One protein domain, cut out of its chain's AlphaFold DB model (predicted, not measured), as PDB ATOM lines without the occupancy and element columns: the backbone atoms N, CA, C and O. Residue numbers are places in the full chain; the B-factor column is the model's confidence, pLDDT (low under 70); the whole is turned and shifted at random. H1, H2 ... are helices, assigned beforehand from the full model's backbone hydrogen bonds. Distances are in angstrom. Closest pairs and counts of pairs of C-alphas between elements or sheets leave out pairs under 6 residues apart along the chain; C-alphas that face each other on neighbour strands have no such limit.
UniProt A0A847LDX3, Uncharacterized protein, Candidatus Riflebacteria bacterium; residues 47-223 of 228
ATOM      1  N   GLU A  47     -60.037   4.144  13.283       57.22
ATOM      2  CA  GLU A  47     -60.437   5.327  12.525       57.22
ATOM      3  C   GLU A  47     -59.206   6.079  11.973       57.22
ATOM      4  O   GLU A  47     -58.122   6.013  12.569       57.22
ATOM      5  N   PRO A  48     -59.338   6.809  10.852       64.38
ATOM      6  CA  PRO A  48     -58.241   7.583  10.283       64.38
ATOM      7  C   PRO A  48     -57.813   8.744  11.192       64.38
ATOM      8  O   PRO A  48     -58.615   9.603  11.549       64.38
ATOM      9  N   VAL A  49     -56.518   8.829  11.514       79.50
ATOM     10  CA  VAL A  49     -55.930   9.957  12.265       79.50
ATOM     11  C   VAL A  49     -55.366  10.980  11.280       79.50
ATOM     12  O   VAL A  49     -54.167  11.050  11.025       79.50
ATOM     13  N   TRP A  50     -56.257  11.777  10.694       83.56
ATOM     14  CA  TRP A  50     -55.930  12.731   9.625       83.56
ATOM     15  C   TRP A  50     -55.799  14.185  10.103       83.56
ATOM     16  O   TRP A  50     -55.509  15.083   9.312       83.56
ATOM     17  N   VAL A  51     -56.013  14.434  11.396       85.50
ATOM     18  CA  VAL A  51     -55.780  15.744  12.009       85.50
ATOM     19  C   VAL A  51     -54.312  15.853  12.402       85.50
ATOM     20  O   VAL A  51     -53.800  15.011  13.138       85.50
ATOM     21  N   ALA A  52     -53.636  16.902  11.936       84.50
ATOM     22  CA  ALA A  52     -52.186  17.035  12.067       84.50
ATOM     23  C   ALA A  52     -51.687  17.014  13.524       84.50
ATOM     24  O   ALA A  52     -50.667  16.389  13.807       84.50
ATOM     25  N   SER A  53     -52.416  17.634  14.461       83.69
ATOM     26  CA  SER A  53     -52.061  17.616  15.889       83.69
ATOM     27  C   SER A  53     -52.112  16.212  16.488       83.69
ATOM     28  O   SER A  53     -51.193  15.807  17.199       83.69
ATOM     29  N   ASP A  54     -53.166  15.459  16.170       84.94
ATOM     30  CA  ASP A  54     -53.372  14.093  16.656       84.94
ATOM     31  C   ASP A  54     -52.298  13.173  16.056       84.94
ATOM     32  O   ASP A  54     -51.694  12.345  16.741       84.94
ATOM     33  N   LEU A  55     -51.985  13.390  14.776       86.44
ATOM     34  CA  LEU A  55     -50.952  12.650  14.072       86.44
ATOM     35  C   LEU A  55     -49.554  12.913  14.637       86.44
ATOM     36  O   LEU A  55     -48.767  11.983  14.767       86.44
ATOM     37  N   GLN A  56     -49.251  14.148  15.041       88.31
ATOM     38  CA  GLN A  56     -47.977  14.485  15.678       88.31
ATOM     39  C   GLN A  56     -47.789  13.767  17.027       88.31
ATOM     40  O   GLN A  56     -46.665  13.431  17.406       88.31
ATOM     41  N   VAL A  57     -48.868  13.535  17.783       87.12
ATOM     42  CA  VAL A  57     -48.812  12.718  19.009       87.12
ATOM     43  C   VAL A  57     -48.470  11.274  18.658       87.12
ATOM     44  O   VAL A  57     -47.617  10.665  19.304       87.12
ATOM     45  N   LEU A  58     -49.079  10.744  17.598       83.88
ATOM     46  CA  LEU A  58     -48.823   9.383  17.156       83.88
ATOM     47  C   LEU A  58     -47.400   9.188  16.614       83.88
ATOM     48  O   LEU A  58     -46.743   8.220  16.986       83.88
ATOM     49  N   VAL A  59     -46.888  10.130  15.816       87.62
ATOM     50  CA  VAL A  59     -45.484  10.164  15.361       87.62
ATOM     51  C   VAL A  59     -44.533  10.052  16.554       87.62
ATOM     52  O   VAL A  59     -43.665   9.180  16.574       87.62
ATOM     53  N   ARG A  60     -44.753  10.862  17.597       88.50
ATOM     54  CA  ARG A  60     -43.946  10.821  18.826       88.50
ATOM     55  C   ARG A  60     -44.056   9.487  19.562       88.50
ATOM     56  O   ARG A  60     -43.062   9.004  20.099       88.50
ATOM     57  N   SER A  61     -45.241   8.877  19.580       83.94
ATOM     58  CA  SER A  61     -45.428   7.544  20.164       83.94
ATOM     59  C   SER A  61     -44.625   6.483  19.413       83.94
ATOM     60  O   SER A  61     -43.922   5.699  20.041       83.94
ATOM     61  N   VAL A  62     -44.671   6.494  18.078       83.81
ATOM     62  CA  VAL A  62     -43.919   5.557  17.232       83.81
ATOM     63  C   VAL A  62     -42.413   5.722  17.437       83.81
ATOM     64  O   VAL A  62     -41.703   4.731  17.599       83.81
ATOM     65  N   GLN A  63     -41.924   6.961  17.491       86.31
ATOM     66  CA  GLN A  63     -40.517   7.252  17.774       86.31
ATOM     67  C   GLN A  63     -40.097   6.705  19.143       86.31
ATOM     68  O   GLN A  63     -39.095   6.000  19.249       86.31
ATOM     69  N   LYS A  64     -40.915   6.933  20.176       86.00
ATOM     70  CA  LYS A  64     -40.682   6.391  21.518       86.00
ATOM     71  C   LYS A  64     -40.671   4.860  21.536       86.00
ATOM     72  O   LYS A  64     -39.831   4.268  22.211       86.00
ATOM     73  N   ASP A  65     -41.564   4.207  20.798       81.38
ATOM     74  CA  ASP A  65     -41.595   2.744  20.704       81.38
ATOM     75  C   ASP A  65     -40.329   2.199  20.036       81.38
ATOM     76  O   ASP A  65     -39.756   1.213  20.502       81.38
ATOM     77  N   MET A  66     -39.839   2.877  18.996       84.25
ATOM     78  CA  MET A  66     -38.561   2.550  18.367       84.25
ATOM     79  C   MET A  66     -37.367   2.782  19.299       84.25
ATOM     80  O   MET A  66     -36.395   2.039  19.229       84.25
ATOM     81  N   GLU A  67     -37.391   3.795  20.161       86.94
ATOM     82  CA  GLU A  67     -36.345   4.001  21.172       86.94
ATOM     83  C   GLU A  67     -36.370   2.919  22.251       86.94
ATOM     84  O   GLU A  67     -35.325   2.386  22.631       86.94
ATOM     85  N   ASN A  68     -37.564   2.562  22.725       84.12
ATOM     86  CA  ASN A  68     -37.746   1.486  23.692       84.12
ATOM     87  C   ASN A  68     -37.282   0.142  23.117       84.12
ATOM     88  O   ASN A  68     -36.641  -0.621  23.834       84.12
ATOM     89  N   ALA A  69     -37.501  -0.091  21.816       82.06
ATOM     90  CA  ALA A  69     -36.930  -1.214  21.074       82.06
ATOM     91  C   ALA A  69     -35.436  -1.373  21.327       82.06
ATOM     92  O   ALA A  69     -34.954  -2.447  21.675       82.06
ATOM     93  N   LEU A  70     -34.702  -0.279  21.117       84.44
ATOM     94  CA  LEU A  70     -33.255  -0.285  21.188       84.44
ATOM     95  C   LEU A  70     -32.807  -0.521  22.630       84.44
ATOM     96  O   LEU A  70     -31.928  -1.345  22.857       84.44
ATOM     97  N   LYS A  71     -33.467   0.115  23.603       86.81
ATOM     98  CA  LYS A  71     -33.206  -0.113  25.033       86.81
ATOM     99  C   LYS A  71     -33.452  -1.567  25.441       86.81
ATOM    100  O   LYS A  71     -32.682  -2.132  26.214       86.81
ATOM    101  N   ASP A  72     -34.495  -2.198  24.909       83.00
ATOM    102  CA  ASP A  72     -34.765  -3.617  25.147       83.00
ATOM    103  C   ASP A  72     -33.697  -4.520  24.513       83.00
ATOM    104  O   ASP A  72     -33.260  -5.491  25.139       83.00
ATOM    105  N   LEU A  73     -33.220  -4.190  23.309       80.81
ATOM    106  CA  LEU A  73     -32.101  -4.889  22.666       80.81
ATOM    107  C   LEU A  73     -30.790  -4.741  23.454       80.81
ATOM    108  O   LEU A  73     -30.037  -5.708  23.567       80.81
ATOM    109  N   GLU A  74     -30.534  -3.566  24.029       83.88
ATOM    110  CA  GLU A  74     -29.392  -3.318  24.917       83.88
ATOM    111  C   GLU A  74     -29.501  -4.161  26.195       83.88
ATOM    112  O   GLU A  74     -28.586  -4.921  26.515       83.88
ATOM    113  N   ARG A  75     -30.651  -4.114  26.881       85.19
ATOM    114  CA  ARG A  75     -30.901  -4.870  28.122       85.19
ATOM    115  C   ARG A  75     -30.763  -6.383  27.941       85.19
ATOM    116  O   ARG A  75     -30.312  -7.074  28.847       85.19
ATOM    117  N   THR A  76     -31.176  -6.902  26.789       80.94
ATOM    118  CA  THR A  76     -31.119  -8.339  26.473       80.94
ATOM    119  C   THR A  76     -29.761  -8.791  25.929       80.94
ATOM    120  O   THR A  76     -29.599  -9.970  25.627       80.94
ATOM    121  N   GLY A  77     -28.793  -7.878  25.767       77.12
ATOM    122  CA  GLY A  77     -27.478  -8.168  25.183       77.12
ATOM    123  C   GLY A  77     -27.506  -8.426  23.672       77.12
ATOM    124  O   GLY A  77     -26.487  -8.765  23.076       77.12
ATOM    125  N   ARG A  78     -28.658  -8.244  23.018       79.62
ATOM    126  CA  ARG A  78     -28.834  -8.489  21.581       79.62
ATOM    127  C   ARG A  78     -28.083  -7.476  20.717       79.62
ATOM    128  O   ARG A  78     -27.679  -7.813  19.610       79.62
ATOM    129  N   ILE A  79     -27.825  -6.276  21.243       83.12
ATOM    130  CA  ILE A  79     -27.039  -5.241  20.556       83.12
ATOM    131  C   ILE A  79     -25.574  -5.645  20.311       83.12
ATOM    132  O   ILE A  79     -24.885  -5.016  19.514       83.12
ATOM    133  N   LEU A  80     -25.087  -6.685  20.995       83.19
ATOM    134  CA  LEU A  80     -23.733  -7.210  20.811       83.19
ATOM    135  C   LEU A  80     -23.589  -8.001  19.505       83.19
ATOM    136  O   LEU A  80     -22.494  -8.093  18.947       83.19
ATOM    137  N   GLN A  81     -24.695  -8.543  18.996       83.75
ATOM    138  CA  GLN A  81     -24.748  -9.183  17.687       83.75
ATOM    139  C   GLN A  81     -24.797  -8.108  16.597       83.75
ATOM    140  O   GLN A  81     -25.329  -7.029  16.847       83.75
ATOM    141  N   PRO A  82     -24.267  -8.349  15.391       80.31
ATOM    142  CA  PRO A  82     -24.466  -7.421  14.286       80.31
ATOM    143  C   PRO A  82     -25.959  -7.340  13.901       80.31
ATOM    144  O   PRO A  82     -26.666  -8.349  13.997       80.31
ATOM    145  N   PRO A  83     -26.462  -6.168  13.464       85.75
ATOM    146  CA  PRO A  83     -27.794  -6.074  12.868       85.75
ATOM    147  C   PRO A  83     -27.896  -6.937  11.595       85.75
ATOM    148  O   PRO A  83     -26.869  -7.246  10.990       85.75
ATOM    149  N   PRO A  84     -29.115  -7.313  11.158       79.00
ATOM    150  CA  PRO A  84     -29.347  -8.178   9.996       79.00
ATOM    151  C   PRO A  84     -29.168  -7.422   8.666       79.00
ATOM    152  O   PRO A  84     -30.078  -7.339   7.845       79.00
ATOM    153  N   VAL A  85     -27.987  -6.851   8.471       74.88
ATOM    154  CA  VAL A  85     -27.512  -6.237   7.232       74.88
ATOM    155  C   VAL A  85     -26.294  -6.992   6.728       74.88
ATOM    156  O   VAL A  85     -25.592  -7.631   7.513       74.88
ATOM    157  N   GLY A  86     -26.019  -6.898   5.425       67.50
ATOM    158  CA  GLY A  86     -24.752  -7.361   4.859       67.50
ATOM    159  C   GLY A  86     -23.517  -6.739   5.533       67.50
ATOM    160  O   GLY A  86     -23.617  -5.854   6.381       67.50
ATOM    161  N   GLU A  87     -22.326  -7.185   5.126       66.62
ATOM    162  CA  GLU A  87     -21.044  -6.875   5.792       66.62
ATOM    163  C   GLU A  87     -20.713  -5.373   5.911       66.62
ATOM    164  O   GLU A  87     -19.893  -4.983   6.746       66.62
ATOM    165  N   SER A  88     -21.353  -4.513   5.114       80.94
ATOM    166  CA  SER A  88     -21.212  -3.060   5.203       80.94
ATOM    167  C   SER A  88     -22.511  -2.322   4.869       80.94
ATOM    168  O   SER A  88     -23.261  -2.691   3.963       80.94
ATOM    169  N   PHE A  89     -22.769  -1.243   5.610       88.38
ATOM    170  CA  PHE A  89     -23.806  -0.274   5.265       88.38
ATOM    171  C   PHE A  89     -23.384   0.551   4.042       88.38
ATOM    172  O   PHE A  89     -22.188   0.779   3.837       88.38
ATOM    173  N   PRO A  90     -24.341   1.032   3.231       89.00
ATOM    174  CA  PRO A  90     -24.038   1.834   2.059       89.00
ATOM    175  C   PRO A  90     -23.603   3.245   2.472       89.00
ATOM    176  O   PRO A  90     -23.572   3.613   3.647       89.00
ATOM    177  N   HIS A  91     -23.335   4.075   1.469       90.62
ATOM    178  CA  HIS A  91     -23.179   5.511   1.650       90.62
ATOM    179  C   HIS A  91     -24.426   6.153   2.293       90.62
ATOM    180  O   HIS A  91     -25.556   5.720   2.042       90.62
ATOM    181  N   TRP A  92     -24.234   7.221   3.077       92.00
ATOM    182  CA  TRP A  92     -25.303   7.861   3.857       92.00
ATOM    183  C   TRP A  92     -26.507   8.292   3.012       92.00
ATOM    184  O   TRP A  92     -27.639   8.180   3.475       92.00
ATOM    185  N   SER A  93     -26.295   8.728   1.765       91.69
ATOM    186  CA  SER A  93     -27.385   9.112   0.855       91.69
ATOM    187  C   SER A  93     -28.348   7.950   0.608       91.69
ATOM    188  O   SER A  93     -29.564   8.112   0.680       91.69
ATOM    189  N   ARG A  94     -27.808   6.743   0.417       92.00
ATOM    190  CA  ARG A  94     -28.611   5.534   0.275       92.00
ATOM    191  C   ARG A  94     -29.258   5.138   1.601       92.00
ATOM    192  O   ARG A  94     -30.420   4.749   1.594       92.00
ATOM    193  N   CYS A  95     -28.569   5.306   2.733       92.19
ATOM    194  CA  CYS A  95     -29.183   5.118   4.053       92.19
ATOM    195  C   CYS A  95     -30.429   5.995   4.245       92.19
ATOM    196  O   CYS A  95     -31.442   5.541   4.773       92.19
ATOM    197  N   GLN A  96     -30.376   7.247   3.789       92.06
ATOM    198  CA  GLN A  96     -31.509   8.166   3.863       92.06
ATOM    199  C   GLN A  96     -32.651   7.765   2.932       92.06
ATOM    200  O   GLN A  96     -33.809   7.879   3.324       92.06
ATOM    201  N   GLU A  97     -32.355   7.294   1.717       89.06
ATOM    202  CA  GLU A  97     -33.378   6.758   0.810       89.06
ATOM    203  C   GLU A  97     -34.135   5.598   1.458       89.06
ATOM    204  O   GLU A  97     -35.364   5.593   1.448       89.06
ATOM    205  N   ILE A  98     -33.416   4.660   2.086       86.88
ATOM    206  CA  ILE A  98     -34.043   3.567   2.838       86.88
ATOM    207  C   ILE A  98     -34.853   4.126   3.997       86.88
ATOM    208  O   ILE A  98     -36.006   3.746   4.156       86.88
ATOM    209  N   GLY A  99     -34.271   5.036   4.785       86.19
ATOM    210  CA  GLY A  99     -34.932   5.662   5.924       86.19
ATOM    211  C   GLY A  99     -36.268   6.271   5.524       86.19
ATOM    212  O   GLY A  99     -37.284   5.997   6.147       86.19
ATOM    213  N   ARG A 100     -36.315   7.001   4.408       85.56
ATOM    214  CA  ARG A 100     -37.549   7.614   3.897       85.56
ATOM    215  C   ARG A 100     -38.629   6.608   3.483       85.56
ATOM    216  O   ARG A 100     -39.795   6.983   3.407       85.56
ATOM    217  N   VAL A 101     -38.260   5.359   3.204       81.69
ATOM    218  CA  VAL A 101     -39.192   4.293   2.805       81.69
ATOM    219  C   VAL A 101     -39.562   3.394   3.983       81.69
ATOM    220  O   VAL A 101     -40.707   2.978   4.107       81.69
ATOM    221  N   ALA A 102     -38.603   3.072   4.847       81.81
ATOM    222  CA  ALA A 102     -38.777   2.111   5.926       81.81
ATOM    223  C   ALA A 102     -39.232   2.753   7.241       81.81
ATOM    224  O   ALA A 102     -39.782   2.045   8.085       81.81
ATOM    225  N   ARG A 103     -39.025   4.068   7.429       85.00
ATOM    226  CA  ARG A 103     -39.360   4.749   8.681       85.00
ATOM    227  C   ARG A 103     -40.874   4.754   8.933       85.00
ATOM    228  O   ARG A 103     -41.624   5.380   8.181       85.00
ATOM    229  N   PRO A 104     -41.335   4.093  10.004       83.81
ATOM    230  CA  PRO A 104     -42.760   3.930  10.288       83.81
ATOM    231  C   PRO A 104     -43.477   5.246  10.601       83.81
ATOM    232  O   PRO A 104     -44.615   5.452  10.191       83.81
ATOM    233  N   ASP A 105     -42.809   6.152  11.308       86.69
ATOM    234  CA  ASP A 105     -43.319   7.480  11.637       86.69
ATOM    235  C   ASP A 105     -43.561   8.324  10.377       86.69
ATOM    236  O   ASP A 105     -44.617   8.940  10.240       86.69
ATOM    237  N   LEU A 106     -42.644   8.286   9.409       88.19
ATOM    238  CA  LEU A 106     -42.831   8.970   8.129       88.19
ATOM    239  C   LEU A 106     -43.910   8.311   7.258       88.19
ATOM    240  O   LEU A 106     -44.724   9.015   6.655       88.19
ATOM    241  N   LEU A 107     -43.947   6.972   7.206       84.62
ATOM    242  CA  LEU A 107     -44.979   6.221   6.478       84.62
ATOM    243  C   LEU A 107     -46.381   6.587   6.963       84.62
ATOM    244  O   LEU A 107     -47.268   6.853   6.154       84.62
ATOM    245  N   LEU A 108     -46.558   6.670   8.278       85.25
ATOM    246  CA  LEU A 108     -47.807   7.071   8.906       85.25
ATOM    247  C   LEU A 108     -48.260   8.469   8.453       85.25
ATOM    248  O   LEU A 108     -49.429   8.657   8.099       85.25
ATOM    249  N   VAL A 109     -47.352   9.452   8.452       88.69
ATOM    250  CA  VAL A 109     -47.675  10.814   7.996       88.69
ATOM    251  C   VAL A 109     -48.050  10.813   6.521       88.69
ATOM    252  O   VAL A 109     -49.049  11.418   6.123       88.69
ATOM    253  N   ARG A 110     -47.295  10.069   5.714       86.81
ATOM    254  CA  ARG A 110     -47.519   9.963   4.277       86.81
ATOM    255  C   ARG A 110     -48.872   9.338   3.936       86.81
ATOM    256  O   ARG A 110     -49.585   9.891   3.104       86.81
ATOM    257  N   MET A 111     -49.246   8.240   4.596       85.50
ATOM    258  CA  MET A 111     -50.543   7.573   4.414       85.50
ATOM    259  C   MET A 111     -51.711   8.521   4.712       85.50
ATOM    260  O   MET A 111     -52.669   8.598   3.943       85.50
ATOM    261  N   ASN A 112     -51.622   9.296   5.798       88.06
ATOM    262  CA  ASN A 112     -52.675  10.243   6.168       88.06
ATOM    263  C   ASN A 112     -52.735  11.447   5.225       88.06
ATOM    264  O   ASN A 112     -53.825  11.845   4.817       88.06
ATOM    265  N   LEU A 113     -51.586  11.986   4.804       90.81
ATOM    266  CA  LEU A 113     -51.540  13.030   3.780       90.81
ATOM    267  C   LEU A 113     -52.161  12.548   2.459       90.81
ATOM    268  O   LEU A 113     -52.925  13.288   1.834       90.81
ATOM    269  N   ALA A 114     -51.868  11.310   2.057       87.19
ATOM    270  CA  ALA A 114     -52.424  10.709   0.854       87.19
ATOM    271  C   ALA A 114     -53.948  10.530   0.955       87.19
ATOM    272  O   ALA A 114     -54.667  10.944   0.046       87.19
ATOM    273  N   GLY A 115     -54.459  10.044   2.091       87.88
ATOM    274  CA  GLY A 115     -55.903   9.955   2.327       87.88
ATOM    275  C   GLY A 115     -56.610  11.309   2.354       87.88
ATOM    276  O   GLY A 115     -57.692  11.438   1.787       87.88
ATOM    277  N   VAL A 116     -56.014  12.352   2.948       91.12
ATOM    278  CA  VAL A 116     -56.619  13.698   2.938       91.12
ATOM    279  C   VAL A 116     -56.674  14.260   1.519       91.12
ATOM    280  O   VAL A 116     -57.705  14.802   1.116       91.12
ATOM    281  N   LYS A 117     -55.603  14.101   0.732       90.69
ATOM    282  CA  LYS A 117     -55.600  14.484  -0.688       90.69
ATOM    283  C   LYS A 117     -56.665  13.712  -1.478       90.69
ATOM    284  O   LYS A 117     -57.393  14.332  -2.255       90.69
ATOM    285  N   ALA A 118     -56.821  12.413  -1.218       88.62
ATOM    286  CA  ALA A 118     -57.874  11.589  -1.807       88.62
ATOM    287  C   ALA A 118     -59.279  12.071  -1.441       88.62
ATOM    288  O   ALA A 118     -60.093  12.324  -2.328       88.62
ATOM    289  N   ALA A 119     -59.544  12.308  -0.157       90.94
ATOM    290  CA  ALA A 119     -60.811  12.852   0.325       90.94
ATOM    291  C   ALA A 119     -61.157  14.194  -0.347       90.94
ATOM    292  O   ALA A 119     -62.304  14.430  -0.735       90.94
ATOM    293  N   MET A 120     -60.165  15.073  -0.528       92.31
ATOM    294  CA  MET A 120     -60.344  16.339  -1.241       92.31
ATOM    295  C   MET A 120     -60.682  16.134  -2.719       92.31
ATOM    296  O   MET A 120     -61.617  16.772  -3.205       92.31
ATOM    297  N   GLY A 121     -59.947  15.272  -3.426       90.25
ATOM    298  CA  GLY A 121     -60.209  14.969  -4.835       90.25
ATOM    299  C   GLY A 121     -61.603  14.377  -5.040       90.25
ATOM    300  O   GLY A 121     -62.368  14.866  -5.871       90.25
ATOM    301  N   MET A 122     -61.984  13.407  -4.202       90.75
ATOM    302  CA  MET A 122     -63.315  12.789  -4.226       90.75
ATOM    303  C   MET A 122     -64.428  13.817  -4.018       90.75
ATOM    304  O   MET A 122     -65.426  13.800  -4.735       90.75
ATOM    305  N   LEU A 123     -64.263  14.745  -3.068       91.56
ATOM    306  CA  LEU A 123     -65.244  15.808  -2.845       91.56
ATOM    307  C   LEU A 123     -65.351  16.764  -4.031       91.56
ATOM    308  O   LEU A 123     -66.451  17.238  -4.322       91.56
ATOM    309  N   LYS A 124     -64.234  17.090  -4.686       90.06
ATOM    310  CA  LYS A 124     -64.235  17.972  -5.858       90.06
ATOM    311  C   LYS A 124     -64.934  17.327  -7.055       90.06
ATOM    312  O   LYS A 124     -65.652  18.037  -7.748       90.06
ATOM    313  N   GLY A 125     -64.840  16.003  -7.186       84.50
ATOM    314  CA  GLY A 125     -65.195  15.274  -8.407       84.50
ATOM    315  C   GLY A 125     -63.995  15.093  -9.342       84.50
ATOM    316  O   GLY A 125     -64.124  14.459 -10.381       84.50
ATOM    317  N   ASP A 126     -62.826  15.586  -8.923       77.25
ATOM    318  CA  ASP A 126     -61.565  15.590  -9.659       77.25
ATOM    319  C   ASP A 126     -60.610  14.552  -9.052       77.25
ATOM    320  O   ASP A 126     -59.463  14.862  -8.743       77.25
ATOM    321  N   TRP A 127     -61.084  13.336  -8.767       66.44
ATOM    322  CA  TRP A 127     -60.203  12.221  -8.396       66.44
ATOM    323  C   TRP A 127     -60.082  11.278  -9.593       66.44
ATOM    324  O   TRP A 127     -60.861  10.325  -9.693       66.44
ATOM    325  N   PRO A 128     -59.166  11.535 -10.544       58.66
ATOM    326  CA  PRO A 128     -58.922  10.606 -11.625       58.66
ATOM    327  C   PRO A 128     -58.068   9.451 -11.100       58.66
ATOM    328  O   PRO A 128     -57.135   9.640 -10.324       58.66
ATOM    329  N   GLN A 129     -58.334   8.247 -11.599       51.66
ATOM    330  CA  GLN A 129     -57.506   7.050 -11.410       51.66
ATOM    331  C   GLN A 129     -56.078   7.158 -12.001       51.66
ATOM    332  O   GLN A 129     -55.389   6.143 -12.067       51.66
ATOM    333  N   ARG A 130     -55.618   8.332 -12.459       48.25
ATOM    334  CA  ARG A 130     -54.320   8.494 -13.130       48.25
ATOM    335  C   ARG A 130     -53.649   9.851 -12.864       48.25
ATOM    336  O   ARG A 130     -54.209  10.896 -13.173       48.25
ATOM    337  N   ASP A 131     -52.426   9.739 -12.340       47.16
ATOM    338  CA  ASP A 131     -51.182  10.381 -12.804       47.16
ATOM    339  C   ASP A 131     -50.531  11.602 -12.136       47.16
ATOM    340  O   ASP A 131     -49.374  11.838 -12.468       47.16
ATOM    341  N   GLU A 132     -51.091  12.316 -11.154       42.28
ATOM    342  CA  GLU A 132     -50.435  13.595 -10.775       42.28
ATOM    343  C   GLU A 132     -49.671  13.713  -9.466       42.28
ATOM    344  O   GLU A 132     -49.032  14.729  -9.232       42.28
ATOM    345  N   ASP A 133     -49.574  12.677  -8.657       47.22
ATOM    346  CA  ASP A 133     -48.554  12.682  -7.621       47.22
ATOM    347  C   ASP A 133     -48.193  11.235  -7.350       47.22
ATOM    348  O   ASP A 133     -49.060  10.367  -7.283       47.22
ATOM    349  N   ARG A 134     -46.918  10.969  -7.108       57.94
ATOM    350  CA  ARG A 134     -46.384   9.713  -6.564       57.94
ATOM    351  C   ARG A 134     -46.904   9.422  -5.137       57.94
ATOM    352  O   ARG A 134     -46.156   8.997  -4.258       57.94
ATOM    353  N   LEU A 135     -48.177   9.711  -4.863       54.94
ATOM    354  CA  LEU A 135     -48.859   9.604  -3.578       54.94
ATOM    355  C   LEU A 135     -48.726   8.198  -3.022       54.94
ATOM    356  O   LEU A 135     -48.339   8.055  -1.865       54.94
ATOM    357  N   ASP A 136     -48.924   7.200  -3.881       62.34
ATOM    358  CA  ASP A 136     -48.887   5.790  -3.507       62.34
ATOM    359  C   ASP A 136     -47.481   5.161  -3.593       62.34
ATOM    360  O   ASP A 136     -47.263   4.051  -3.109       62.34
ATOM    361  N   GLU A 137     -46.490   5.855  -4.171       65.56
ATOM    362  CA  GLU A 137     -45.157   5.291  -4.436       65.56
ATOM    363  C   GLU A 137     -44.372   5.024  -3.144       65.56
ATOM    364  O   GLU A 137     -43.746   5.918  -2.590       65.56
ATOM    365  N   GLY A 138     -44.323   3.786  -2.665       64.25
ATOM    366  CA  GLY A 138     -43.651   3.469  -1.399       64.25
ATOM    367  C   GLY A 138     -44.557   3.625  -0.179       64.25
ATOM    368  O   GLY A 138     -44.059   3.729   0.940       64.25
ATOM    369  N   LEU A 139     -45.878   3.628  -0.385       71.12
ATOM    370  CA  LEU A 139     -46.823   3.250   0.661       71.12
ATOM    371  C   LEU A 139     -46.802   1.724   0.876       71.12
ATOM    372  O   LEU A 139     -46.381   0.978  -0.015       71.12
ATOM    373  N   PRO A 140     -47.231   1.235   2.055       68.56
ATOM    374  CA  PRO A 140     -47.278  -0.196   2.327       68.56
ATOM    375  C   PRO A 140     -48.136  -0.952   1.305       68.56
ATOM    376  O   PRO A 140     -49.189  -0.475   0.886       68.56
ATOM    377  N   ALA A 141     -47.710  -2.164   0.939       67.75
ATOM    378  CA  ALA A 141     -48.482  -3.024   0.046       67.75
ATOM    379  C   ALA A 141     -49.898  -3.264   0.605       67.75
ATOM    380  O   ALA A 141     -50.056  -3.615   1.774       67.75
ATOM    381  N   GLY A 142     -50.917  -3.072  -0.237       69.56
ATOM    382  CA  GLY A 142     -52.326  -3.195   0.150       69.56
ATOM    383  C   GLY A 142     -52.935  -1.942   0.787       69.56
ATOM    384  O   GLY A 142     -54.128  -1.946   1.072       69.56
ATOM    385  N   PHE A 143     -52.165  -0.865   0.987       77.75
ATOM    386  CA  PHE A 143     -52.741   0.432   1.335       77.75
ATOM    387  C   PHE A 143     -53.403   1.077   0.112       77.75
ATOM    388  O   PHE A 143     -52.859   1.051  -0.991       77.75
ATOM    389  N   SER A 144     -54.560   1.697   0.332       80.44
ATOM    390  CA  SER A 144     -55.334   2.403  -0.683       80.44
ATOM    391  C   SER A 144     -55.642   3.807  -0.183       80.44
ATOM    392  O   SER A 144     -56.431   3.995   0.748       80.44
ATOM    393  N   SER A 145     -55.031   4.810  -0.818       83.25
ATOM    394  CA  SER A 145     -55.317   6.221  -0.533       83.25
ATOM    395  C   SER A 145     -56.790   6.552  -0.765       83.25
ATOM    396  O   SER A 145     -57.357   7.377  -0.053       83.25
ATOM    397  N   ALA A 146     -57.426   5.871  -1.723       84.12
ATOM    398  CA  ALA A 146     -58.841   6.032  -2.006       84.12
ATOM    399  C   ALA A 146     -59.718   5.533  -0.847       84.12
ATOM    400  O   ALA A 146     -60.557   6.287  -0.354       84.12
ATOM    401  N   ASP A 147     -59.494   4.309  -0.365       83.62
ATOM    402  CA  ASP A 147     -60.275   3.756   0.749       83.62
ATOM    403  C   ASP A 147     -60.047   4.572   2.028       83.62
ATOM    404  O   ASP A 147     -61.001   4.929   2.719       83.62
ATOM    405  N   TRP A 148     -58.799   4.986   2.282       85.81
ATOM    406  CA  TRP A 148     -58.472   5.871   3.403       85.81
ATOM    407  C   TRP A 148     -59.175   7.230   3.294       85.81
ATOM    408  O   TRP A 148     -59.711   7.743   4.277       85.81
ATOM    409  N   GLY A 149     -59.239   7.799   2.087       88.19
ATOM    410  CA  GLY A 149     -59.981   9.026   1.809       88.19
ATOM    411  C   GLY A 149     -61.484   8.885   2.059       88.19
ATOM    412  O   GLY A 149     -62.092   9.789   2.634       88.19
ATOM    413  N   GLN A 150     -62.089   7.750   1.698       88.44
ATOM    414  CA  GLN A 150     -63.498   7.479   2.000       88.44
ATOM    415  C   GLN A 150     -63.754   7.396   3.506       88.44
ATOM    416  O   GLN A 150     -64.735   7.970   3.982       88.44
ATOM    417  N   GLU A 151     -62.872   6.737   4.258       87.44
ATOM    418  CA  GLU A 151     -62.971   6.674   5.719       87.44
ATOM    419  C   GLU A 151     -62.856   8.066   6.355       87.44
ATOM    420  O   GLU A 151     -63.672   8.427   7.204       87.44
ATOM    421  N   ILE A 152     -61.939   8.912   5.871       89.25
ATOM    422  CA  ILE A 152     -61.837  10.310   6.321       89.25
ATOM    423  C   ILE A 152     -63.148  11.059   6.060       89.25
ATOM    424  O   ILE A 152     -63.629  11.787   6.923       89.25
ATOM    425  N   LEU A 153     -63.777  10.868   4.898       89.69
ATOM    426  CA  LEU A 153     -65.061  11.508   4.584       89.69
ATOM    427  C   LEU A 153     -66.234  10.986   5.430       89.69
ATOM    428  O   LEU A 153     -67.238  11.695   5.568       89.69
ATOM    429  N   ARG A 154     -66.120   9.777   5.993       86.75
ATOM    430  CA  ARG A 154     -67.100   9.180   6.915       86.75
ATOM    431  C   ARG A 154     -66.937   9.666   8.356       86.75
ATOM    432  O   ARG A 154     -67.879   9.472   9.137       86.75
ATOM    433  N   ASP A 155     -65.823  10.318   8.688       85.69
ATOM    434  CA  ASP A 155     -65.529  10.879  10.009       85.69
ATOM    435  C   ASP A 155     -66.643  11.838  10.476       85.69
ATOM    436  O   ASP A 155     -67.096  12.735   9.750       85.69
ATOM    437  N   TYR A 156     -67.099  11.656  11.719       80.75
ATOM    438  CA  TYR A 156     -68.162  12.463  12.321       80.75
ATOM    439  C   TYR A 156     -67.824  13.960  12.372       80.75
ATOM    440  O   TYR A 156     -68.731  14.786  12.276       80.75
ATOM    441  N   ARG A 157     -66.537  14.330  12.450       83.19
ATOM    442  CA  ARG A 157     -66.046  15.718  12.459       83.19
ATOM    443  C   ARG A 157     -66.400  16.461  11.165       83.19
ATOM    444  O   ARG A 157     -66.472  17.697  11.166       83.19
ATOM    445  N   LEU A 158     -66.628  15.731  10.069       85.00
ATOM    446  CA  LEU A 158     -67.034  16.259   8.762       85.00
ATOM    447  C   LEU A 158     -68.535  16.101   8.477       85.00
ATOM    448  O   LEU A 158     -69.067  16.808   7.609       85.00
ATOM    449  N   ARG A 159     -69.235  15.209   9.190       80.19
ATOM    450  CA  ARG A 159     -70.685  15.008   9.035       80.19
ATOM    451  C   ARG A 159     -71.446  16.304   9.333       80.19
ATOM    452  O   ARG A 159     -71.038  17.118  10.152       80.19
ATOM    453  N   GLY A 160     -72.535  16.534   8.598       81.75
ATOM    454  CA  GLY A 160     -73.359  17.746   8.723       81.75
ATOM    455  C   GLY A 160     -72.755  19.033   8.139       81.75
ATOM    456  O   GLY A 160     -73.462  20.027   8.026       81.75
ATOM    457  N   ARG A 161     -71.484  19.032   7.711       90.81
ATOM    458  CA  ARG A 161     -70.856  20.191   7.052       90.81
ATOM    459  C   ARG A 161     -71.149  20.229   5.556       90.81
ATOM    460  O   ARG A 161     -71.206  19.171   4.918       90.81
ATOM    461  N   SER A 162     -71.243  21.437   4.993       94.50
ATOM    462  CA  SER A 162     -71.371  21.642   3.543       94.50
ATOM    463  C   SER A 162     -70.106  21.203   2.792       94.50
ATOM    464  O   SER A 162     -69.018  21.137   3.373       94.50
ATOM    465  N   LYS A 163     -70.222  20.940   1.481       94.50
ATOM    466  CA  LYS A 163     -69.079  20.579   0.616       94.50
ATOM    467  C   LYS A 163     -67.924  21.583   0.751       94.50
ATOM    468  O   LYS A 163     -66.786  21.184   0.982       94.50
ATOM    469  N   GLU A 164     -68.220  22.880   0.696       95.69
ATOM    470  CA  GLU A 164     -67.223  23.953   0.834       95.69
ATOM    471  C   GLU A 164     -66.540  23.976   2.204       95.69
ATOM    472  O   GLU A 164     -65.338  24.218   2.311       95.69
ATOM    473  N   GLN A 165     -67.293  23.738   3.282       95.19
ATOM    474  CA  GLN A 165     -66.725  23.669   4.628       95.19
ATOM    475  C   GLN A 165     -65.782  22.472   4.767       95.19
ATOM    476  O   GLN A 165     -64.686  22.626   5.305       95.19
ATOM    477  N   ARG A 166     -66.170  21.302   4.244       94.19
ATOM    478  CA  ARG A 166     -65.311  20.108   4.243       94.19
ATOM    479  C   ARG A 166     -64.022  20.353   3.465       94.19
ATOM    480  O   ARG A 166     -62.950  20.079   3.991       94.19
ATOM    481  N   LEU A 167     -64.110  20.939   2.267       95.38
ATOM    482  CA  LEU A 167     -62.936  21.273   1.453       95.38
ATOM    483  C   LEU A 167     -61.997  22.263   2.156       95.38
ATOM    484  O   LEU A 167     -60.785  22.068   2.116       95.38
ATOM    485  N   ARG A 168     -62.527  23.282   2.847       95.69
ATOM    486  CA  ARG A 168     -61.706  24.217   3.642       95.69
ATOM    487  C   ARG A 168     -60.976  23.526   4.794       95.69
ATOM    488  O   ARG A 168     -59.800  23.803   5.022       95.69
ATOM    489  N   ILE A 169     -61.659  22.638   5.517       93.44
ATOM    490  CA  ILE A 169     -61.068  21.893   6.639       93.44
ATOM    491  C   ILE A 169     -59.979  20.949   6.133       93.44
ATOM    492  O   ILE A 169     -58.851  21.007   6.619       93.44
ATOM    493  N   LEU A 170     -60.298  20.124   5.135       93.19
ATOM    494  CA  LEU A 170     -59.356  19.170   4.553       93.19
ATOM    495  C   LEU A 170     -58.165  19.881   3.905       93.19
ATOM    496  O   LEU A 170     -57.038  19.449   4.096       93.19
ATOM    497  N   GLY A 171     -58.383  21.012   3.227       93.56
ATOM    498  CA  GLY A 171     -57.304  21.820   2.656       93.56
ATOM    499  C   GLY A 171     -56.334  22.353   3.711       93.56
ATOM    500  O   GLY A 171     -55.122  22.288   3.517       93.56
ATOM    501  N   ARG A 172     -56.848  22.811   4.862       94.12
ATOM    502  CA  ARG A 172     -56.001  23.213   5.995       94.12
ATOM    503  C   ARG A 172     -55.203  22.031   6.539       94.12
ATOM    504  O   ARG A 172     -54.000  22.164   6.734       94.12
ATOM    505  N   GLN A 173     -55.855  20.888   6.756       92.81
ATOM    506  CA  GLN A 173     -55.172  19.693   7.254       92.81
ATOM    507  C   GLN A 173     -54.124  19.183   6.261       92.81
ATOM    508  O   GLN A 173     -53.023  18.855   6.675       92.81
ATOM    509  N   ALA A 174     -54.398  19.207   4.955       92.12
ATOM    510  CA  ALA A 174     -53.427  18.834   3.929       92.12
ATOM    511  C   ALA A 174     -52.162  19.708   3.979       92.12
ATOM    512  O   ALA A 174     -51.063  19.190   3.801       92.12
ATOM    513  N   GLY A 175     -52.313  21.014   4.238       91.38
ATOM    514  CA  GLY A 175     -51.187  21.921   4.475       91.38
ATOM    515  C   GLY A 175     -50.377  21.511   5.706       91.38
ATOM    516  O   GLY A 175     -49.202  21.193   5.584       91.38
ATOM    517  N   MET A 176     -51.033  21.394   6.863       93.38
ATOM    518  CA  MET A 176     -50.363  21.042   8.124       93.38
ATOM    519  C   MET A 176     -49.694  19.656   8.083       93.38
ATOM    520  O   MET A 176     -48.625  19.461   8.652       93.38
ATOM    521  N   LEU A 177     -50.302  18.685   7.398       90.44
ATOM    522  CA  LEU A 177     -49.730  17.352   7.202       90.44
ATOM    523  C   LEU A 177     -48.531  17.362   6.249       90.44
ATOM    524  O   LEU A 177     -47.621  16.554   6.416       90.44
ATOM    525  N   ARG A 178     -48.519  18.253   5.251       93.50
ATOM    526  CA  ARG A 178     -47.361  18.444   4.369       93.50
ATOM    527  C   ARG A 178     -46.183  19.047   5.132       93.50
ATOM    528  O   ARG A 178     -45.054  18.610   4.916       93.50
ATOM    529  N   ASP A 179     -46.453  19.999   6.018       94.69
ATOM    530  CA  ASP A 179     -45.429  20.593   6.879       94.69
ATOM    531  C   ASP A 179     -44.858  19.519   7.816       94.69
ATOM    532  O   ASP A 179     -43.662  19.242   7.771       94.69
ATOM    533  N   LEU A 180     -45.725  18.773   8.515       93.50
ATOM    534  CA  LEU A 180     -45.311  17.652   9.368       93.50
ATOM    535  C   LEU A 180     -44.517  16.581   8.600       93.50
ATOM    536  O   LEU A 180     -43.544  16.041   9.117       93.50
ATOM    537  N   PHE A 181     -44.917  16.255   7.369       93.19
ATOM    538  CA  PHE A 181     -44.172  15.318   6.525       93.19
ATOM    539  C   PHE A 181     -42.754  15.822   6.241       93.19
ATOM    540  O   PHE A 181     -41.805  15.041   6.282       93.19
ATOM    541  N   THR A 182     -42.622  17.113   5.939       93.56
ATOM    542  CA  THR A 182     -41.333  17.753   5.655       93.56
ATOM    543  C   THR A 182     -40.442  17.720   6.890       93.56
ATOM    544  O   THR A 182     -39.316  17.236   6.795       93.56
ATOM    545  N   ASP A 183     -40.981  18.109   8.046       95.25
ATOM    546  CA  ASP A 183     -40.264  18.106   9.323       95.25
ATOM    547  C   ASP A 183     -39.753  16.701   9.676       95.25
ATOM    548  O   ASP A 183     -38.559  16.502   9.892       95.25
ATOM    549  N   VAL A 184     -40.632  15.688   9.637       93.62
ATOM    550  CA  VAL A 184     -40.266  14.297   9.966       93.62
ATOM    551  C   VAL A 184     -39.235  13.743   8.979       93.62
ATOM    552  O   VAL A 184     -38.301  13.044   9.375       93.62
ATOM    553  N   ARG A 185     -39.370  14.048   7.683       93.81
ATOM    554  CA  ARG A 185     -38.402  13.629   6.659       93.81
ATOM    555  C   ARG A 185     -37.020  14.225   6.924       93.81
ATOM    556  O   ARG A 185     -36.018  13.527   6.741       93.81
ATOM    557  N   ASP A 186     -36.966  15.497   7.295       94.81
ATOM    558  CA  ASP A 186     -35.715  16.221   7.506       94.81
ATOM    559  C   ASP A 186     -35.043  15.794   8.819       94.81
ATOM    560  O   ASP A 186     -33.824  15.590   8.839       94.81
ATOM    561  N   ASP A 187     -35.827  15.515   9.863       94.62
ATOM    562  CA  ASP A 187     -35.349  14.886  11.097       94.62
ATOM    563  C   ASP A 187     -34.710  13.515  10.817       94.62
ATOM    564  O   ASP A 187     -33.562  13.282  11.193       94.62
ATOM    565  N   ILE A 188     -35.386  12.640  10.062       93.62
ATOM    566  CA  ILE A 188     -34.828  11.335   9.658       93.62
ATOM    567  C   ILE A 188     -33.530  11.515   8.867       93.62
ATOM    568  O   ILE A 188     -32.556  10.794   9.084       93.62
ATOM    569  N   ALA A 189     -33.499  12.468   7.931       93.88
ATOM    570  CA  ALA A 189     -32.320  12.716   7.113       93.88
ATOM    571  C   ALA A 189     -31.110  13.122   7.971       93.88
ATOM    572  O   ALA A 189     -30.005  12.621   7.731       93.88
ATOM    573  N   ARG A 190     -31.323  13.983   8.973       95.88
ATOM    574  CA  ARG A 190     -30.305  14.393   9.949       95.88
ATOM    575  C   ARG A 190     -29.844  13.212  10.802       95.88
ATOM    576  O   ARG A 190     -28.640  12.968  10.896       95.88
ATOM    577  N   ASP A 191     -30.781  12.464  11.375       95.19
ATOM    578  CA  ASP A 191     -30.486  11.370  12.301       95.19
ATOM    579  C   ASP A 191     -29.689  10.253  11.614       95.19
ATOM    580  O   ASP A 191     -28.707   9.750  12.166       95.19
ATOM    581  N   VAL A 192     -30.043   9.915  10.369       95.81
ATOM    582  CA  VAL A 192     -29.306   8.935   9.560       95.81
ATOM    583  C   VAL A 192     -27.881   9.402   9.273       95.81
ATOM    584  O   VAL A 192     -26.955   8.603   9.392       95.81
ATOM    585  N   VAL A 193     -27.674  10.676   8.925       96.12
ATOM    586  CA  VAL A 193     -26.324  11.216   8.673       96.12
ATOM    587  C   VAL A 193     -25.466  11.129   9.929       96.12
ATOM    588  O   VAL A 193     -24.310  10.707   9.871       96.12
ATOM    589  N   TRP A 194     -26.019  11.499  11.082       96.44
ATOM    590  CA  TRP A 194     -25.296  11.429  12.349       96.44
ATOM    591  C   TRP A 194     -24.978   9.992  12.758       96.44
ATOM    592  O   TRP A 194     -23.831   9.701  13.110       96.44
ATOM    593  N   ALA A 195     -25.948   9.082  12.659       95.94
ATOM    594  CA  ALA A 195     -25.740   7.676  12.978       95.94
ATOM    595  C   ALA A 195     -24.751   7.004  12.010       95.94
ATOM    596  O   ALA A 195     -23.925   6.197  12.439       95.94
ATOM    597  N   HIS A 196     -24.777   7.377  10.727       96.25
ATOM    598  CA  HIS A 196     -23.844   6.869   9.720       96.25
ATOM    599  C   HIS A 196     -22.415   7.320  10.006       96.25
ATOM    600  O   HIS A 196     -21.518   6.487  10.087       96.25
ATOM    601  N   ASN A 197     -22.215   8.608  10.294       96.06
ATOM    602  CA  ASN A 197     -20.906   9.126  10.692       96.06
ATOM    603  C   ASN A 197     -20.370   8.459  11.970       96.06
ATOM    604  O   ASN A 197     -19.167   8.230  12.092       96.06
ATOM    605  N   ALA A 198     -21.240   8.153  12.938       95.31
ATOM    606  CA  ALA A 198     -20.849   7.425  14.143       95.31
ATOM    607  C   ALA A 198     -20.420   5.983  13.827       95.31
ATOM    608  O   ALA A 198     -19.403   5.525  14.344       95.31
ATOM    609  N   TRP A 199     -21.157   5.294  12.951       94.88
ATOM    610  CA  TRP A 199     -20.804   3.965  12.456       94.88
ATOM    611  C   TRP A 199     -19.468   3.963  11.702       94.88
ATOM    612  O   TRP A 199     -18.599   3.151  12.009       94.88
ATOM    613  N   GLU A 200     -19.256   4.901  10.779       94.56
ATOM    614  CA  GLU A 200     -18.033   4.991   9.971       94.56
ATOM    615  C   GLU A 200     -16.763   5.112  10.821       94.56
ATOM    616  O   GLU A 200     -15.748   4.489  10.511       94.56
ATOM    617  N   LYS A 201     -16.830   5.834  11.946       95.31
ATOM    618  CA  LYS A 201     -15.704   5.965  12.887       95.31
ATOM    619  C   LYS A 201     -15.300   4.646  13.541       95.31
ATOM    620  O   LYS A 201     -14.141   4.496  13.918       95.31
ATOM    621  N   VAL A 202     -16.239   3.715  13.707       94.12
ATOM    622  CA  VAL A 202     -16.007   2.465  14.443       94.12
ATOM    623  C   VAL A 202     -16.071   1.221  13.564       94.12
ATOM    624  O   VAL A 202     -15.694   0.157  14.034       94.12
ATOM    625  N   ARG A 203     -16.484   1.310  12.293       91.94
ATOM    626  CA  ARG A 203     -16.719   0.140  11.422       91.94
ATOM    627  C   ARG A 203     -15.518  -0.803  11.285       91.94
ATOM    628  O   ARG A 203     -15.701  -2.007  11.150       91.94
ATOM    629  N   ALA A 204     -14.300  -0.260  11.339       91.50
ATOM    630  CA  ALA A 204     -13.046  -1.011  11.241       91.50
ATOM    631  C   ALA A 204     -12.450  -1.387  12.612       91.50
ATOM    632  O   ALA A 204     -11.371  -1.970  12.675       91.50
ATOM    633  N   HIS A 205     -13.128  -1.052  13.714       92.62
ATOM    634  CA  HIS A 205     -12.667  -1.377  15.058       92.62
ATOM    635  C   HIS A 205     -12.649  -2.908  15.262       92.62
ATOM    636  O   HIS A 205     -13.577  -3.585  14.813       92.62
ATOM    637  N   PRO A 206     -11.627  -3.481  15.923       91.31
ATOM    638  CA  PRO A 206     -11.522  -4.933  16.097       91.31
ATOM    639  C   PRO A 206     -12.544  -5.501  17.092       91.31
ATOM    640  O   PRO A 206     -12.929  -6.658  16.970       91.31
ATOM    641  N   ASP A 207     -12.998  -4.699  18.060       91.19
ATOM    642  CA  ASP A 207     -13.946  -5.124  19.101       91.19
ATOM    643  C   ASP A 207     -15.427  -4.994  18.660       91.19
ATOM    644  O   ASP A 207     -15.897  -3.868  18.418       91.19
ATOM    645  N   PRO A 208     -16.199  -6.101  18.605       87.81
ATOM    646  CA  PRO A 208     -17.639  -6.084  18.344       87.81
ATOM    647  C   PRO A 208     -18.455  -5.290  19.370       87.81
ATOM    648  O   PRO A 208     -19.484  -4.723  19.005       87.81
ATOM    649  N   MET A 209     -18.000  -5.189  20.625       88.69
ATOM    650  CA  MET A 209     -18.690  -4.421  21.673       88.69
ATOM    651  C   MET A 209     -18.768  -2.928  21.343       88.69
ATOM    652  O   MET A 209     -19.663  -2.236  21.820       88.69
ATOM    653  N   VAL A 210     -17.860  -2.433  20.496       87.81
ATOM    654  CA  VAL A 210     -17.825  -1.038  20.041       87.81
ATOM    655  C   VAL A 210     -18.578  -0.869  18.718       87.81
ATOM    656  O   VAL A 210     -19.312   0.100  18.526       87.81
ATOM    657  N   ARG A 211     -18.435  -1.832  17.800       91.00
ATOM    658  CA  ARG A 211     -19.047  -1.785  16.464       91.00
ATOM    659  C   ARG A 211     -20.546  -2.026  16.461       91.00
ATOM    660  O   ARG A 211     -21.283  -1.257  15.842       91.00
ATOM    661  N   SER A 212     -20.988  -3.108  17.096       89.31
ATOM    662  CA  SER A 212     -22.370  -3.571  16.993       89.31
ATOM    663  C   SER A 212     -23.371  -2.523  17.504       89.31
ATOM    664  O   SER A 212     -24.350  -2.267  16.801       89.31
ATOM    665  N   PRO A 213     -23.117  -1.788  18.609       92.00
ATOM    666  CA  PRO A 213     -24.007  -0.706  19.031       92.00
ATOM    667  C   PRO A 213     -24.163   0.432  18.019       92.00
ATOM    668  O   PRO A 213     -25.281   0.899  17.789       92.00
ATOM    669  N   ALA A 214     -23.078   0.873  17.379       93.12
ATOM    670  CA  ALA A 214     -23.158   1.916  16.355       93.12
ATOM    671  C   ALA A 214     -23.922   1.432  15.111       93.12
ATOM    672  O   ALA A 214     -24.742   2.171  14.563       93.12
ATOM    673  N   ALA A 215     -23.717   0.170  14.719       92.06
ATOM    674  CA  ALA A 215     -24.450  -0.470  13.634       92.06
ATOM    675  C   ALA A 215     -25.963  -0.530  13.919       92.06
ATOM    676  O   ALA A 215     -26.768  -0.156  13.067       92.06
ATOM    677  N   TRP A 216     -26.363  -0.938  15.127       91.94
ATOM    678  CA  TRP A 216     -27.774  -0.994  15.529       91.94
ATOM    679  C   TRP A 216     -28.439   0.380  15.608       91.94
ATOM    680  O   TRP A 216     -29.606   0.513  15.241       91.94
ATOM    681  N   ARG A 217     -27.712   1.418  16.034       93.50
ATOM    682  CA  ARG A 217     -28.225   2.798  16.026       93.50
ATOM    683  C   ARG A 217     -28.455   3.312  14.609       93.50
ATOM    684  O   ARG A 217     -29.504   3.891  14.342       93.50
ATOM    685  N   LEU A 218     -27.530   3.049  13.681       94.19
ATOM    686  CA  LEU A 218     -27.745   3.354  12.263       94.19
ATOM    687  C   LEU A 218     -28.934   2.565  11.695       94.19
ATOM    688  O   LEU A 218     -29.770   3.121  10.986       94.19
ATOM    689  N   TRP A 219     -29.064   1.293  12.065       91.00
ATOM    690  CA  TRP A 219     -30.189   0.450  11.672       91.00
ATOM    691  C   TRP A 219     -31.546   0.989  12.144       91.00
ATOM    692  O   TRP A 219     -32.493   1.079  11.359       91.00
ATOM    693  N   GLN A 220     -31.631   1.428  13.400       90.88
ATOM    694  CA  GLN A 220     -32.805   2.095  13.964       90.88
ATOM    695  C   GLN A 220     -33.096   3.435  13.268       90.88
ATOM    696  O   GLN A 220     -34.255   3.729  12.956       90.88
ATOM    697  N   ALA A 221     -32.064   4.245  13.003       92.88
ATOM    698  CA  ALA A 221     -32.206   5.528  12.313       92.88
ATOM    699  C   ALA A 221     -32.801   5.349  10.904       92.88
ATOM    700  O   ALA A 221     -33.638   6.142  10.484       92.88
ATOM    701  N   MET A 222     -32.463   4.254  10.217       90.06
ATOM    702  CA  MET A 222     -33.075   3.872   8.937       90.06
ATOM    703  C   MET A 222     -34.461   3.220   9.070       90.06
ATOM    704  O   MET A 222     -35.095   2.934   8.060       90.06
ATOM    705  N   GLY A 223     -34.958   2.982  10.285       86.44
ATOM    706  CA  GLY A 223     -36.282   2.402  10.513       86.44
ATOM    707  C   GLY A 223     -36.335   0.880  10.576       86.44
ATOM    708  O   GLY A 223     -37.387   0.321  10.290       86.44
TER     709      GLY A 223
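What this domain is: This is residues 47 to 223 of the 228 residues of an uncharacterized protein of Candidatus Riflebacteria bacterium (UniProt A0A847LDX3). Helix H5 runs nearly the length of a rod, H3 and H6 lie one beyond the other along it, and H1 bridges both: an up-and-down bundle, each helix running against the one before. Short H2 packs on H5, short H4 on H3. The printed part has 177 residues, with six named helices, H1 to H6 in chain order, and no named strand; its class is all helix, and it is loose: radius of gyration of the C-alphas 19.6 A, spans 66 by 32 by 25 A.

Where its parts are: Find C-alpha 52 at (-52.186, 17.035, 12.067); from there H1 runs 34.5 A to residue 75. Next come H2, residues 92 to 102, H3, 104 to 124, and H4, 145 to 154. H5, 163 to 202, spans 57.8 A; H6, 208 to 221, ends at (-32.206, 5.528, 12.313).

How they stand to each other: Look at Leu 113 and Leu 177, closest C-alphas of H3 and H5, 5.8 A apart; these helices touch, opposite ways, at a shallow tilt of 22 degrees. O i to N i+4 pairs are within hydrogen-bond range throughout H1 to H4, 35 of 36 in H5, 8 of 10 in H6.

The domain as a whole: The printed part has no cut; links H1-H2 and H3-H4 are long. Confidence is under 70 at 19 residues, among them 127 to 138.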